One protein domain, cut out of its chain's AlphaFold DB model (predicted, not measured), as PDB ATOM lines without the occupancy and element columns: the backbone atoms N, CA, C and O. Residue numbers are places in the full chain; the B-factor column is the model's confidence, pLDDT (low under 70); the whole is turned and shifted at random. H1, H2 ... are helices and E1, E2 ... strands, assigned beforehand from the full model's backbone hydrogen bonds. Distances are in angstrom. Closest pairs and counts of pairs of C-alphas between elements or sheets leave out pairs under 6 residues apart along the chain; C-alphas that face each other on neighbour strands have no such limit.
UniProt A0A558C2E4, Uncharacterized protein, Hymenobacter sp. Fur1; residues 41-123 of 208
ATOM      1  N   SER A  41      97.274  23.336  83.588       96.88
ATOM      2  CA  SER A  41      96.109  23.514  84.447       96.88
ATOM      3  C   SER A  41      95.308  24.746  84.047       96.88
ATOM      4  O   SER A  41      95.857  25.694  83.492       96.88
ATOM      5  N   ILE A  42      94.002  24.735  84.297       96.69
ATOM      6  CA  ILE A  42      93.140  25.902  84.103       96.69
ATOM      7  C   ILE A  42      93.091  26.740  85.386       96.69
ATOM      8  O   ILE A  42      92.943  26.204  86.486       96.69
ATOM      9  N   ASP A  43      93.185  28.063  85.257       95.25
ATOM     10  CA  ASP A  43      92.898  28.982  86.354       95.25
ATOM     11  C   ASP A  43      91.417  29.366  86.336       95.25
ATOM     12  O   ASP A  43      90.953  30.117  85.476       95.25
ATOM     13  N   LYS A  44      90.666  28.873  87.326       92.44
ATOM     14  CA  LYS A  44      89.235  29.167  87.452       92.44
ATOM     15  C   LYS A  44      88.947  30.663  87.604       92.44
ATOM     16  O   LYS A  44      87.903  31.118  87.150       92.44
ATOM     17  N   SER A  45      89.845  31.419  88.236       92.81
ATOM     18  CA  SER A  45      89.674  32.863  88.428       92.81
ATOM     19  C   SER A  45      89.932  33.669  87.154       92.81
ATOM     20  O   SER A  45      89.382  34.756  87.000       92.81
ATOM     21  N   GLY A  46      90.706  33.112  86.217       93.19
ATOM     22  CA  GLY A  46      90.947  33.697  84.899       93.19
ATOM     23  C   GLY A  46      89.864  33.371  83.867       93.19
ATOM     24  O   GLY A  46      89.975  33.800  82.719       93.19
ATOM     25  N   PHE A  47      88.819  32.631  84.256       94.94
ATOM     26  CA  PHE A  47      87.678  32.351  83.397       94.94
ATOM     27  C   PHE A  47      86.575  33.401  83.547       94.94
ATOM     28  O   PHE A  47      85.999  33.558  84.625       94.94
ATOM     29  N   PHE A  48      86.231  34.083  82.455       94.38
ATOM     30  CA  PHE A  48      85.118  35.032  82.426       94.38
ATOM     31  C   PHE A  48      84.572  35.230  81.011       94.38
ATOM     32  O   PHE A  48      85.225  34.915  80.018       94.38
ATOM     33  N   MET A  49      83.363  35.784  80.917       94.06
ATOM     34  CA  MET A  49      82.749  36.169  79.651       94.06
ATOM     35  C   MET A  49      82.729  37.692  79.518       94.06
ATOM     36  O   MET A  49      82.300  38.395  80.432       94.06
ATOM     37  N   GLN A  50      83.153  38.205  78.364       93.88
ATOM     38  CA  GLN A  50      83.104  39.629  78.048       93.88
ATOM     39  C   GLN A  50      82.810  39.828  76.559       93.88
ATOM     40  O   GLN A  50      83.431  39.201  75.709       93.88
ATOM     41  N   ASN A  51      81.859  40.707  76.228       91.50
ATOM     42  CA  ASN A  51      81.536  41.096  74.846       91.50
ATOM     43  C   ASN A  51      81.263  39.915  73.884       91.50
ATOM     44  O   ASN A  51      81.615  39.983  72.711       91.50
ATOM     45  N   GLY A  52      80.654  38.826  74.371       92.38
ATOM     46  CA  GLY A  52      80.380  37.627  73.564       92.38
ATOM     47  C   GLY A  52      81.576  36.682  73.385       92.38
ATOM     48  O   GLY A  52      81.478  35.721  72.625       92.38
ATOM     49  N   TYR A  53      82.679  36.917  74.094       94.62
ATOM     50  CA  TYR A  53      83.858  36.058  74.110       94.62
ATOM     51  C   TYR A  53      84.042  35.405  75.474       94.62
ATOM     52  O   TYR A  53      83.711  35.983  76.512       94.62
ATOM     53  N   LEU A  54      84.592  34.197  75.458       94.50
ATOM     54  CA  LEU A  54      85.046  33.473  76.631       94.50
ATOM     55  C   LEU A  54      86.549  33.663  76.766       94.50
ATOM     56  O   LEU A  54      87.309  33.394  75.834       94.50
ATOM     57  N   HIS A  55      86.958  34.110  77.941       95.44
ATOM     58  CA  HIS A  55      88.344  34.259  78.329       95.44
ATOM     59  C   HIS A  55      88.722  33.078  79.207       95.44
ATOM     60  O   HIS A  55      87.996  32.730  80.135       95.44
ATOM     61  N   PHE A  56      89.855  32.470  78.897       95.62
ATOM     62  CA  PHE A  56      90.463  31.401  79.665       95.62
ATOM     63  C   PHE A  56      91.882  31.810  80.034       95.62
ATOM     64  O   PHE A  56      92.583  32.446  79.243       95.62
ATOM     65  N   GLU A  57      92.326  31.372  81.203       96.25
ATOM     66  CA  GLU A  57      93.723  31.435  81.597       96.25
ATOM     67  C   GLU A  57      94.200  30.028  81.945       96.25
ATOM     68  O   GLU A  57      93.575  29.315  82.733       96.25
ATOM     69  N   PHE A  58      95.298  29.624  81.321       96.25
ATOM     70  CA  PHE A  58      95.954  28.348  81.546       96.25
ATOM     71  C   PHE A  58      97.328  28.587  82.152       96.25
ATOM     72  O   PHE A  58      98.016  29.542  81.799       96.25
ATOM     73  N   LYS A  59      97.734  27.694  83.046       96.56
ATOM     74  CA  LYS A  59      99.053  27.675  83.666       96.56
ATOM     75  C   LYS A  59      99.822  26.479  83.134       96.56
ATOM     76  O   LYS A  59      99.403  25.339  83.349       96.56
ATOM     77  N   ILE A  60     100.927  26.746  82.451       96.00
ATOM     78  CA  ILE A  60     101.891  25.735  82.020       96.00
ATOM     79  C   ILE A  60     102.952  25.623  83.107       96.00
ATOM     80  O   ILE A  60     103.656  26.592  83.381       96.00
ATOM     81  N   GLN A  61     103.050  24.464  83.748       95.75
ATOM     82  CA  GLN A  61     104.026  24.248  84.807       95.75
ATOM     83  C   GLN A  61     105.424  24.011  84.222       95.75
ATOM     84  O   GLN A  61     105.593  23.218  83.297       95.75
ATOM     85  N   ARG A  62     106.423  24.698  84.774       93.62
ATOM     86  CA  ARG A  62     107.848  24.548  84.464       93.62
ATOM     87  C   ARG A  62     108.589  24.454  85.790       93.62
ATOM     88  O   ARG A  62     108.792  25.480  86.435       93.62
ATOM     89  N   GLU A  63     108.935  23.243  86.216       91.06
ATOM     90  CA  GLU A  63     109.502  22.997  87.546       91.06
ATOM     91  C   GLU A  63     108.634  23.624  88.668       91.06
ATOM     92  O   GLU A  63     107.482  23.226  88.877       91.06
ATOM     93  N   ASP A  64     109.174  24.616  89.384       91.19
ATOM     94  CA  ASP A  64     108.535  25.351  90.480       91.19
ATOM     95  C   ASP A  64     107.764  26.607  90.029       91.19
ATOM     96  O   ASP A  64     107.201  27.330  90.857       91.19
ATOM     97  N   LYS A  65     107.709  26.872  88.720       95.00
ATOM     98  CA  LYS A  65     107.099  28.065  88.116       95.00
ATOM     99  C   LYS A  65     105.929  27.720  87.206       95.00
ATOM    100  O   LYS A  65     105.716  26.574  86.810       95.00
ATOM    101  N   PHE A  66     105.172  28.758  86.859       95.38
ATOM    102  CA  PHE A  66     104.059  28.673  85.924       95.38
ATOM    103  C   PHE A  66     104.121  29.805  84.905       95.38
ATOM    104  O   PHE A  66     104.124  30.978  85.285       95.38
ATOM    105  N   ASP A  67     104.081  29.444  83.627       94.25
ATOM    106  CA  ASP A  67     103.815  30.383  82.543       94.25
ATOM    107  C   ASP A  67     102.298  30.528  82.375       94.25
ATOM    108  O   ASP A  67     101.564  29.537  82.398       94.25
ATOM    109  N   SER A  68     101.815  31.762  82.219       94.00
ATOM    110  CA  SER A  68     100.393  32.042  81.989       94.00
ATOM    111  C   SER A  68     100.110  32.193  80.497       94.00
ATOM    112  O   SER A  68     100.739  32.998  79.809       94.00
ATOM    113  N   LEU A  69      99.124  31.441  80.011       93.94
ATOM    114  CA  LEU A  69      98.594  31.536  78.659       93.94
ATOM    115  C   LEU A  69      97.133  31.972  78.711       93.94
ATOM    116  O   LEU A  69      96.264  31.249  79.202       93.94
ATOM    117  N   LYS A  70      96.858  33.145  78.143       94.12
ATOM    118  CA  LYS A  70      95.502  33.678  78.013       94.12
ATOM    119  C   LYS A  70      94.944  33.356  76.641       94.12
ATOM    120  O   LYS A  70      95.579  33.616  75.623       94.12
ATOM    121  N   VAL A  71      93.736  32.818  76.632       92.88
ATOM    122  CA  VAL A  71      93.052  32.371  75.424       92.88
ATOM    123  C   VAL A  71      91.678  33.010  75.375       92.88
ATOM    124  O   VAL A  71      90.962  33.036  76.374       92.88
ATOM    125  N   VAL A  72      91.309  33.528  74.207       93.38
ATOM    126  CA  VAL A  72      90.008  34.152  73.975       93.38
ATOM    127  C   VAL A  72      89.341  33.447  72.806       93.38
ATOM    128  O   VAL A  72      89.925  33.363  71.727       93.38
ATOM    129  N   ILE A  73      88.129  32.943  73.019       92.38
ATOM    130  CA  ILE A  73      87.333  32.285  71.976       92.38
ATOM    131  C   ILE A  73      85.929  32.890  71.907       92.38
ATOM    132  O   ILE A  73      85.409  33.327  72.935       92.38
ATOM    133  N   PRO A  74      85.283  32.924  70.730       93.94
ATOM    134  CA  PRO A  74      83.880  33.311  70.646       93.94
ATOM    135  C   PRO A  74      82.999  32.378  71.484       93.94
ATOM    136  O   PRO A  74      83.222  31.164  71.527       93.94
ATOM    137  N   ASN A  75      81.972  32.929  72.132       93.25
ATOM    138  CA  ASN A  75      80.952  32.130  72.803       93.25
ATOM    139  C   ASN A  75      79.995  31.518  71.768       93.25
ATOM    140  O   ASN A  75      78.953  32.089  71.448       93.25
ATOM    141  N   HIS A  76      80.338  30.333  71.266       92.25
ATOM    142  CA  HIS A  76      79.512  29.602  70.299       92.25
ATOM    143  C   HIS A  76      78.238  28.984  70.897       92.25
ATOM    144  O   HIS A  76      77.400  28.496  70.143       92.25
ATOM    145  N   TRP A  77      78.063  29.013  72.222       92.50
ATOM    146  CA  TRP A  77      76.832  28.548  72.870       92.50
ATOM    147  C   TRP A  77      75.736  29.611  72.904       92.50
ATOM    148  O   TRP A  77      74.599  29.296  73.244       92.50
ATOM    149  N   TYR A  78      76.064  30.868  72.577       88.69
ATOM    150  CA  TYR A  78      75.127  31.999  72.575       88.69
ATOM    151  C   TYR A  78      74.328  32.154  73.884       88.69
ATOM    152  O   TYR A  78      73.251  32.747  73.890       88.69
ATOM    153  N   SER A  79      74.859  31.639  75.000       89.25
ATOM    154  CA  SER A  79      74.243  31.731  76.323       89.25
ATOM    155  C   SER A  79      75.132  32.520  77.283       89.25
ATOM    156  O   SER A  79      76.344  32.280  77.318       89.25
ATOM    157  N   PRO A  80      74.554  33.441  78.075       87.00
ATOM    158  CA  PRO A  80      75.269  34.109  79.150       87.00
ATOM    159  C   PRO A  80      75.388  33.256  80.424       87.00
ATOM    160  O   PRO A  80      76.239  33.555  81.258       87.00
ATOM    161  N   ASP A  81      74.557  32.218  80.587       91.56
ATOM    162  CA  ASP A  81      74.637  31.275  81.709       91.56
ATOM    163  C   ASP A  81      75.619  30.154  81.367       91.56
ATOM    164  O   ASP A  81      75.246  29.052  80.952       91.56
ATOM    165  N   LEU A  82      76.901  30.490  81.479       93.25
ATOM    166  CA  LEU A  82      78.007  29.599  81.185       93.25
ATOM    167  C   LEU A  82      79.043  29.680  82.302       93.25
ATOM    168  O   LEU A  82      79.489  30.758  82.699       93.25
ATOM    169  N   ARG A  83      79.460  28.518  82.799       92.94
ATOM    170  CA  ARG A  83      80.502  28.402  83.822       92.94
ATOM    171  C   ARG A  83      81.417  27.229  83.533       92.94
ATOM    172  O   ARG A  83      81.022  26.271  82.874       92.94
ATOM    173  N   ILE A  84      82.607  27.278  84.114       95.50
ATOM    174  CA  ILE A  84      83.496  26.123  84.160       95.50
ATOM    175  C   ILE A  84      83.441  25.449  85.528       95.50
ATOM    176  O   ILE A  84      83.372  26.113  86.571       95.50
ATOM    177  N   ASP A  85      83.497  24.123  85.522       96.19
ATOM    178  CA  ASP A  85      83.814  23.337  86.708       96.19
ATOM    179  C   ASP A  85      85.132  22.593  86.517       96.19
ATOM    180  O   ASP A  85      85.450  22.111  85.435       96.19
ATOM    181  N   THR A  86      85.940  22.543  87.566       96.62
ATOM    182  CA  THR A  86      87.261  21.915  87.534       96.62
ATOM    183  C   THR A  86      87.667  21.530  88.949       96.62
ATOM    184  O   THR A  86      87.299  22.191  89.924       96.62
ATOM    185  N   LYS A  87      88.427  20.444  89.072       95.44
ATOM    186  CA  LYS A  87      88.903  19.905  90.349       95.44
ATOM    187  C   LYS A  87      90.409  19.755  90.299       95.44
ATOM    188  O   LYS A  87      90.953  19.477  89.234       95.44
ATOM    189  N   TYR A  88      91.065  19.909  91.450       93.50
ATOM    190  CA  TYR A  88      92.504  19.686  91.580       93.50
ATOM    191  C   TYR A  88      92.885  18.313  90.982       93.50
ATOM    192  O   TYR A  88      92.189  17.336  91.276       93.50
ATOM    193  N   PRO A  89      93.936  18.214  90.142       93.38
ATOM    194  CA  PRO A  89      94.991  19.207  89.887       93.38
ATOM    195  C   PRO A  89      94.684  20.230  88.774       93.38
ATOM    196  O   PRO A  89      95.595  20.840  88.224       93.38
ATOM    197  N   TYR A  90      93.411  20.429  88.434       96.06
ATOM    198  CA  TYR A  90      92.908  21.419  87.472       96.06
ATOM    199  C   TYR A  90      93.376  21.202  86.029       96.06
ATOM    200  O   TYR A  90      93.337  22.112  85.209       96.06
ATOM    201  N   ASN A  91      93.796  19.987  85.688       95.25
ATOM    202  CA  ASN A  91      94.217  19.599  84.339       95.25
ATOM    203  C   ASN A  91      93.052  19.154  83.437       95.25
ATOM    204  O   ASN A  91      93.246  18.866  82.256       95.25
ATOM    205  N   ALA A  92      91.836  19.108  83.978       96.19
ATOM    206  CA  ALA A  92      90.604  18.857  83.250       96.19
ATOM    207  C   ALA A  92      89.489  19.769  83.763       96.19
ATOM    208  O   ALA A  92      89.495  20.199  84.923       96.19
ATOM    209  N   PHE A  93      88.535  20.070  82.892       96.94
ATOM    210  CA  PHE A  93      87.404  20.925  83.213       96.94
ATOM    211  C   PHE A  93      86.168  20.547  82.398       96.94
ATOM    212  O   PHE A  93      86.248  19.883  81.360       96.94
ATOM    213  N   GLU A  94      85.021  20.987  82.897       97.44
ATOM    214  CA  GLU A  94      83.725  20.875  82.248       97.44
ATOM    215  C   GLU A  94      83.207  22.280  81.930       97.44
ATOM    216  O   GLU A  94      83.309  23.174  82.773       97.44
ATOM    217  N   ILE A  95      82.652  22.481  80.735       95.38
ATOM    218  CA  ILE A  95      81.873  23.680  80.403       95.38
ATOM    219  C   ILE A  95      80.407  23.334  80.608       95.38
ATOM    220  O   ILE A  95      79.890  22.384  80.017       95.38
ATOM    221  N   ILE A  96      79.757  24.118  81.460       96.31
ATOM    222  CA  ILE A  96      78.358  23.949  81.822       96.31
ATOM    223  C   ILE A  96      77.588  25.145  81.286       96.31
ATOM    224  O   ILE A  96      77.913  26.282  81.632       96.31
ATOM    225  N   VAL A  97      76.572  24.875  80.472       95.88
ATOM    226  CA  VAL A  97      75.715  25.876  79.834       95.88
ATOM    227  C   VAL A  97      74.276  25.589  80.225       95.88
ATOM    228  O   VAL A  97      73.814  24.460  80.086       95.88
ATOM    229  N   ASN A  98      73.565  26.587  80.750       95.31
ATOM    230  CA  ASN A  98      72.168  26.437  81.184       95.31
ATOM    231  C   ASN A  98      71.957  25.234  82.138       95.31
ATOM    232  O   ASN A  98      70.948  24.530  82.076       95.31
ATOM    233  N   GLY A  99      72.952  24.944  82.986       94.62
ATOM    234  CA  GLY A  99      72.941  23.813  83.921       94.62
ATOM    235  C   GLY A  99      73.296  22.436  83.339       94.62
ATOM    236  O   GLY A  99      73.350  21.477  84.109       94.62
ATOM    237  N   GLN A 100      73.580  22.316  82.038       95.94
ATOM    238  CA  GLN A 100      73.970  21.059  81.382       95.94
ATOM    239  C   GLN A 100      75.455  21.045  81.016       95.94
ATOM    240  O   GLN A 100      76.027  22.081  80.690       95.94
ATOM    241  N   ILE A 101      76.099  19.877  81.101       96.81
ATOM    242  CA  ILE A 101      77.505  19.730  80.707       96.81
ATOM    243  C   ILE A 101      77.572  19.596  79.186       96.81
ATOM    244  O   ILE A 101      77.196  18.560  78.645       96.81
ATOM    245  N   GLU A 102      78.091  20.624  78.525       95.75
ATOM    246  CA  GLU A 102      78.237  20.672  77.065       95.75
ATOM    247  C   GLU A 102      79.599  20.151  76.600       95.75
ATOM    248  O   GLU A 102      79.741  19.635  75.493       95.75
ATOM    249  N   LEU A 103      80.631  20.285  77.436       94.62
ATOM    250  CA  LEU A 103      81.983  19.857  77.095       94.62
ATOM    251  C   LEU A 103      82.713  19.351  78.330       94.62
ATOM    252  O   LEU A 103      82.660  19.974  79.387       94.62
ATOM    253  N   LYS A 104      83.446  18.247  78.168       95.12
ATOM    254  CA  LYS A 104      84.446  17.760  79.122       95.12
ATOM    255  C   LYS A 104      85.773  17.653  78.394       95.12
ATOM    256  O   LYS A 104      85.851  16.967  77.379       95.12
ATOM    257  N   ALA A 105      86.808  18.317  78.892       93.88
ATOM    258  CA  ALA A 105      88.107  18.277  78.239       93.88
ATOM    259  C   ALA A 105      89.265  18.327  79.228       93.88
ATOM    260  O   ALA A 105      89.201  18.948  80.289       93.88
ATOM    261  N   LYS A 106      90.368  17.702  78.820       95.25
ATOM    262  CA  LYS A 106      91.680  17.926  79.424       95.25
ATOM    263  C   LYS A 106      92.215  19.252  78.905       95.25
ATOM    264  O   LYS A 106      92.168  19.486  77.700       95.25
ATOM    265  N   ALA A 107      92.744  20.092  79.790       95.50
ATOM    266  CA  ALA A 107      93.223  21.435  79.466       95.50
ATOM    267  C   ALA A 107      94.199  21.419  78.281       95.50
ATOM    268  O   ALA A 107      94.043  22.164  77.320       95.50
ATOM    269  N   ALA A 108      95.141  20.480  78.301       94.56
ATOM    270  CA  ALA A 108      96.135  20.330  77.255       94.56
ATOM    271  C   ALA A 108      95.555  19.879  75.893       94.56
ATOM    272  O   ALA A 108      95.986  20.367  74.852       94.56
ATOM    273  N   VAL A 109      94.548  18.993  75.882       93.06
ATOM    274  CA  VAL A 109      93.850  18.568  74.646       93.06
ATOM    275  C   VAL A 109      92.986  19.704  74.103       93.06
ATOM    276  O   VAL A 109      92.967  19.949  72.900       93.06
ATOM    277  N   PHE A 110      92.313  20.433  74.996       93.88
ATOM    278  CA  PHE A 110      91.517  21.598  74.634       93.88
ATOM    279  C   PHE A 110      92.378  22.665  73.954       93.88
ATOM    280  O   PHE A 110      92.050  23.080  72.846       93.88
ATOM    281  N   LEU A 111      93.521  23.027  74.547       93.19
ATOM    282  CA  LEU A 111      94.498  23.915  73.909       93.19
ATOM    283  C   LEU A 111      94.958  23.358  72.556       93.19
ATOM    284  O   LEU A 111      94.906  24.062  71.555       93.19
ATOM    285  N   GLN A 112      95.342  22.084  72.477       90.81
ATOM    286  CA  GLN A 112      95.821  21.492  71.225       90.81
ATOM    287  C   GLN A 112      94.802  21.577  70.078       90.81
ATOM    288  O   GLN A 112      95.203  21.749  68.927       90.81
ATOM    289  N   SER A 113      93.504  21.523  70.389       88.94
ATOM    290  CA  SER A 113      92.428  21.656  69.398       88.94
ATOM    291  C   SER A 113      92.278  23.068  68.814       88.94
ATOM    292  O   SER A 113      91.622  23.246  67.789       88.94
ATOM    293  N   MET A 114      92.883  24.083  69.438       85.06
ATOM    294  CA  MET A 114      92.721  25.470  69.022       85.06
ATOM    295  C   MET A 114      93.692  25.893  67.914       85.06
ATOM    296  O   MET A 114      94.862  25.490  67.899       85.06
ATOM    297  N   PRO A 115      93.260  26.788  67.011       77.50
ATOM    298  CA  PRO A 115      94.151  27.485  66.097       77.50
ATOM    299  C   PRO A 115      94.870  28.642  66.824       77.50
ATOM    300  O   PRO A 115      94.407  29.775  66.837       77.50
ATOM    301  N   PHE A 116      96.015  28.369  67.447       69.75
ATOM    302  CA  PHE A 116      96.975  29.379  67.904       69.75
ATOM    303  C   PHE A 116      97.868  29.909  66.788       69.75
ATOM    304  O   PHE A 116      98.282  29.161  65.901       69.75
ATOM    305  N   THR A 117      98.238  31.180  66.946       55.31
ATOM    306  CA  THR A 117      99.264  31.911  66.190       55.31
ATOM    307  C   THR A 117     100.612  31.993  66.921       55.31
ATOM    308  O   THR A 117     101.559  32.548  66.373       55.31
ATOM    309  N   GLN A 118     100.699  31.479  68.153       66.00
ATOM    310  CA  GLN A 118     101.897  31.504  68.999       66.00
ATOM    311  C   GLN A 118     102.583  30.136  69.065       66.00
ATOM    312  O   GLN A 118     102.006  29.122  68.665       66.00
ATOM    313  N   ASP A 119     103.808  30.150  69.589       73.31
ATOM    314  CA  ASP A 119     104.629  28.972  69.837       73.31
ATOM    315  C   ASP A 119     103.910  27.948  70.736       73.31
ATOM    316  O   ASP A 119     103.226  28.305  71.699       73.31
ATOM    317  N   ARG A 120     104.030  26.667  70.377       82.50
ATOM    318  CA  ARG A 120     103.337  25.532  70.997       82.50
ATOM    319  C   ARG A 120     104.285  24.454  71.507       82.50
ATOM    320  O   ARG A 120     103.802  23.371  71.820       82.50
ATOM    321  N   GLU A 121     105.578  24.736  71.654       89.38
ATOM    322  CA  GLU A 121     106.554  23.761  72.177       89.38
ATOM    323  C   GLU A 121     106.100  23.093  73.492       89.38
ATOM    324  O   GLU A 121     106.390  21.933  73.758       89.38
ATOM    325  N   PHE A 122     105.318  23.789  74.326       91.75
ATOM    326  CA  PHE A 122     104.769  23.226  75.568       91.75
ATOM    327  C   PHE A 122     103.687  22.143  75.368       91.75
ATOM    328  O   PHE A 122     103.332  21.451  76.324       91.75
ATOM    329  N   LEU A 123     103.123  22.008  74.165       92.88
ATOM    330  CA  LEU A 123     102.175  20.949  73.802       92.88
ATOM    331  C   LEU A 123     102.860  19.736  73.176       92.88
ATOM    332  O   LEU A 123     102.207  18.686  73.090       92.88
TER     333      LEU A 123
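AT A GLANCE: This is residues 41 to 123 of the 208 residues of an uncharacterized protein of Hymenobacter sp. Fur1 (UniProt A0A558C2E4). Look for two small sheets of three strands each, E1 E2 E3 and E4 E5 E6, two walls that come nearest to each other along E1 and E4. The short helix H1 follows directly on E6 and packs on the second sheet, only grazing the first, and the unnamed tail, residues 113 to 123, loops on from it. The printed part has 83 residues with six named strands and one named helix, in the order E1 E2 E3 E4 E5 E6 H1; both sheets are antiparallel, and the class is mostly strand. The whole is compact, with a radius of gyration of the C-alphas of 12.8 A and spans of 38 by 29 by 20 A.

HOW THE PARTS SIT: Start with E2, residues 53 to 62, the inner strand of the first sheet, with the edge strands E1, residues 48 to 50, and E3, residues 65 to 74. They form a meander, each strand the antiparallel neighbour of the one before. In the hairpin E2 and E3, at 159 degrees, N 58 and O 69 are 2.8 A apart, within hydrogen-bond range; in the hairpin E1 and E2, at 140 degrees, N 55 and O 48 are 2.8 A apart. Residues 41 to 42 pair antiparallel with residues 58 to 59 of E2. The second meander is E4, residues 82 to 86, E5, residues 92 to 97, and E6, residues 100 to 106. Look for N 85 and O 94 at 2.9 A between E4 and E5, and N 95 and O 103 at 2.8 A between E5 and E6. E1 and E4 are near each other, with 5 pairs of C-alphas within 10 A, while E2 and E5, for instance, are apart. H1, residues 107 to 112, is on the second sheet at a height of 5.6 A; it lies only just over E6, on which 3 of its 6 C-alphas fall, and runs across the strands, at 78 degrees to E6 on the local plane. The closest C-alphas of E5 and H1 are those of Ala 92 and Ala 107, 5.3 A apart. H1 only grazes the first sheet, with its residues 107 to 111. Every O i to N i+4 pair in H1 is within hydrogen-bond range.

IN THESE COORDINATES: Find C-alpha 53 at (83.858, 36.058, 74.110); from there E2 runs 28.6 A to C-alpha 62 at (107.848, 24.548, 84.464). E3 returns over 29.5 A. E1 measures 6.7 A, E4 13.6 A, E5 16.8 A and E6 18.1 A. H1 measures 8.6 A and ends at C-alpha 112, (95.821, 21.492, 71.225).

THE WHOLE: The two C-alphas farthest apart, those of Glu 63 and Tyr 78, are 38.6 A apart. The printed part has no cut, and no link is long; the link from E3 to E4, 7 residues, is short, and the others are tight. The mean pLDDT of the printed part is 92.2; look at residues 116 to 118 for values under 70.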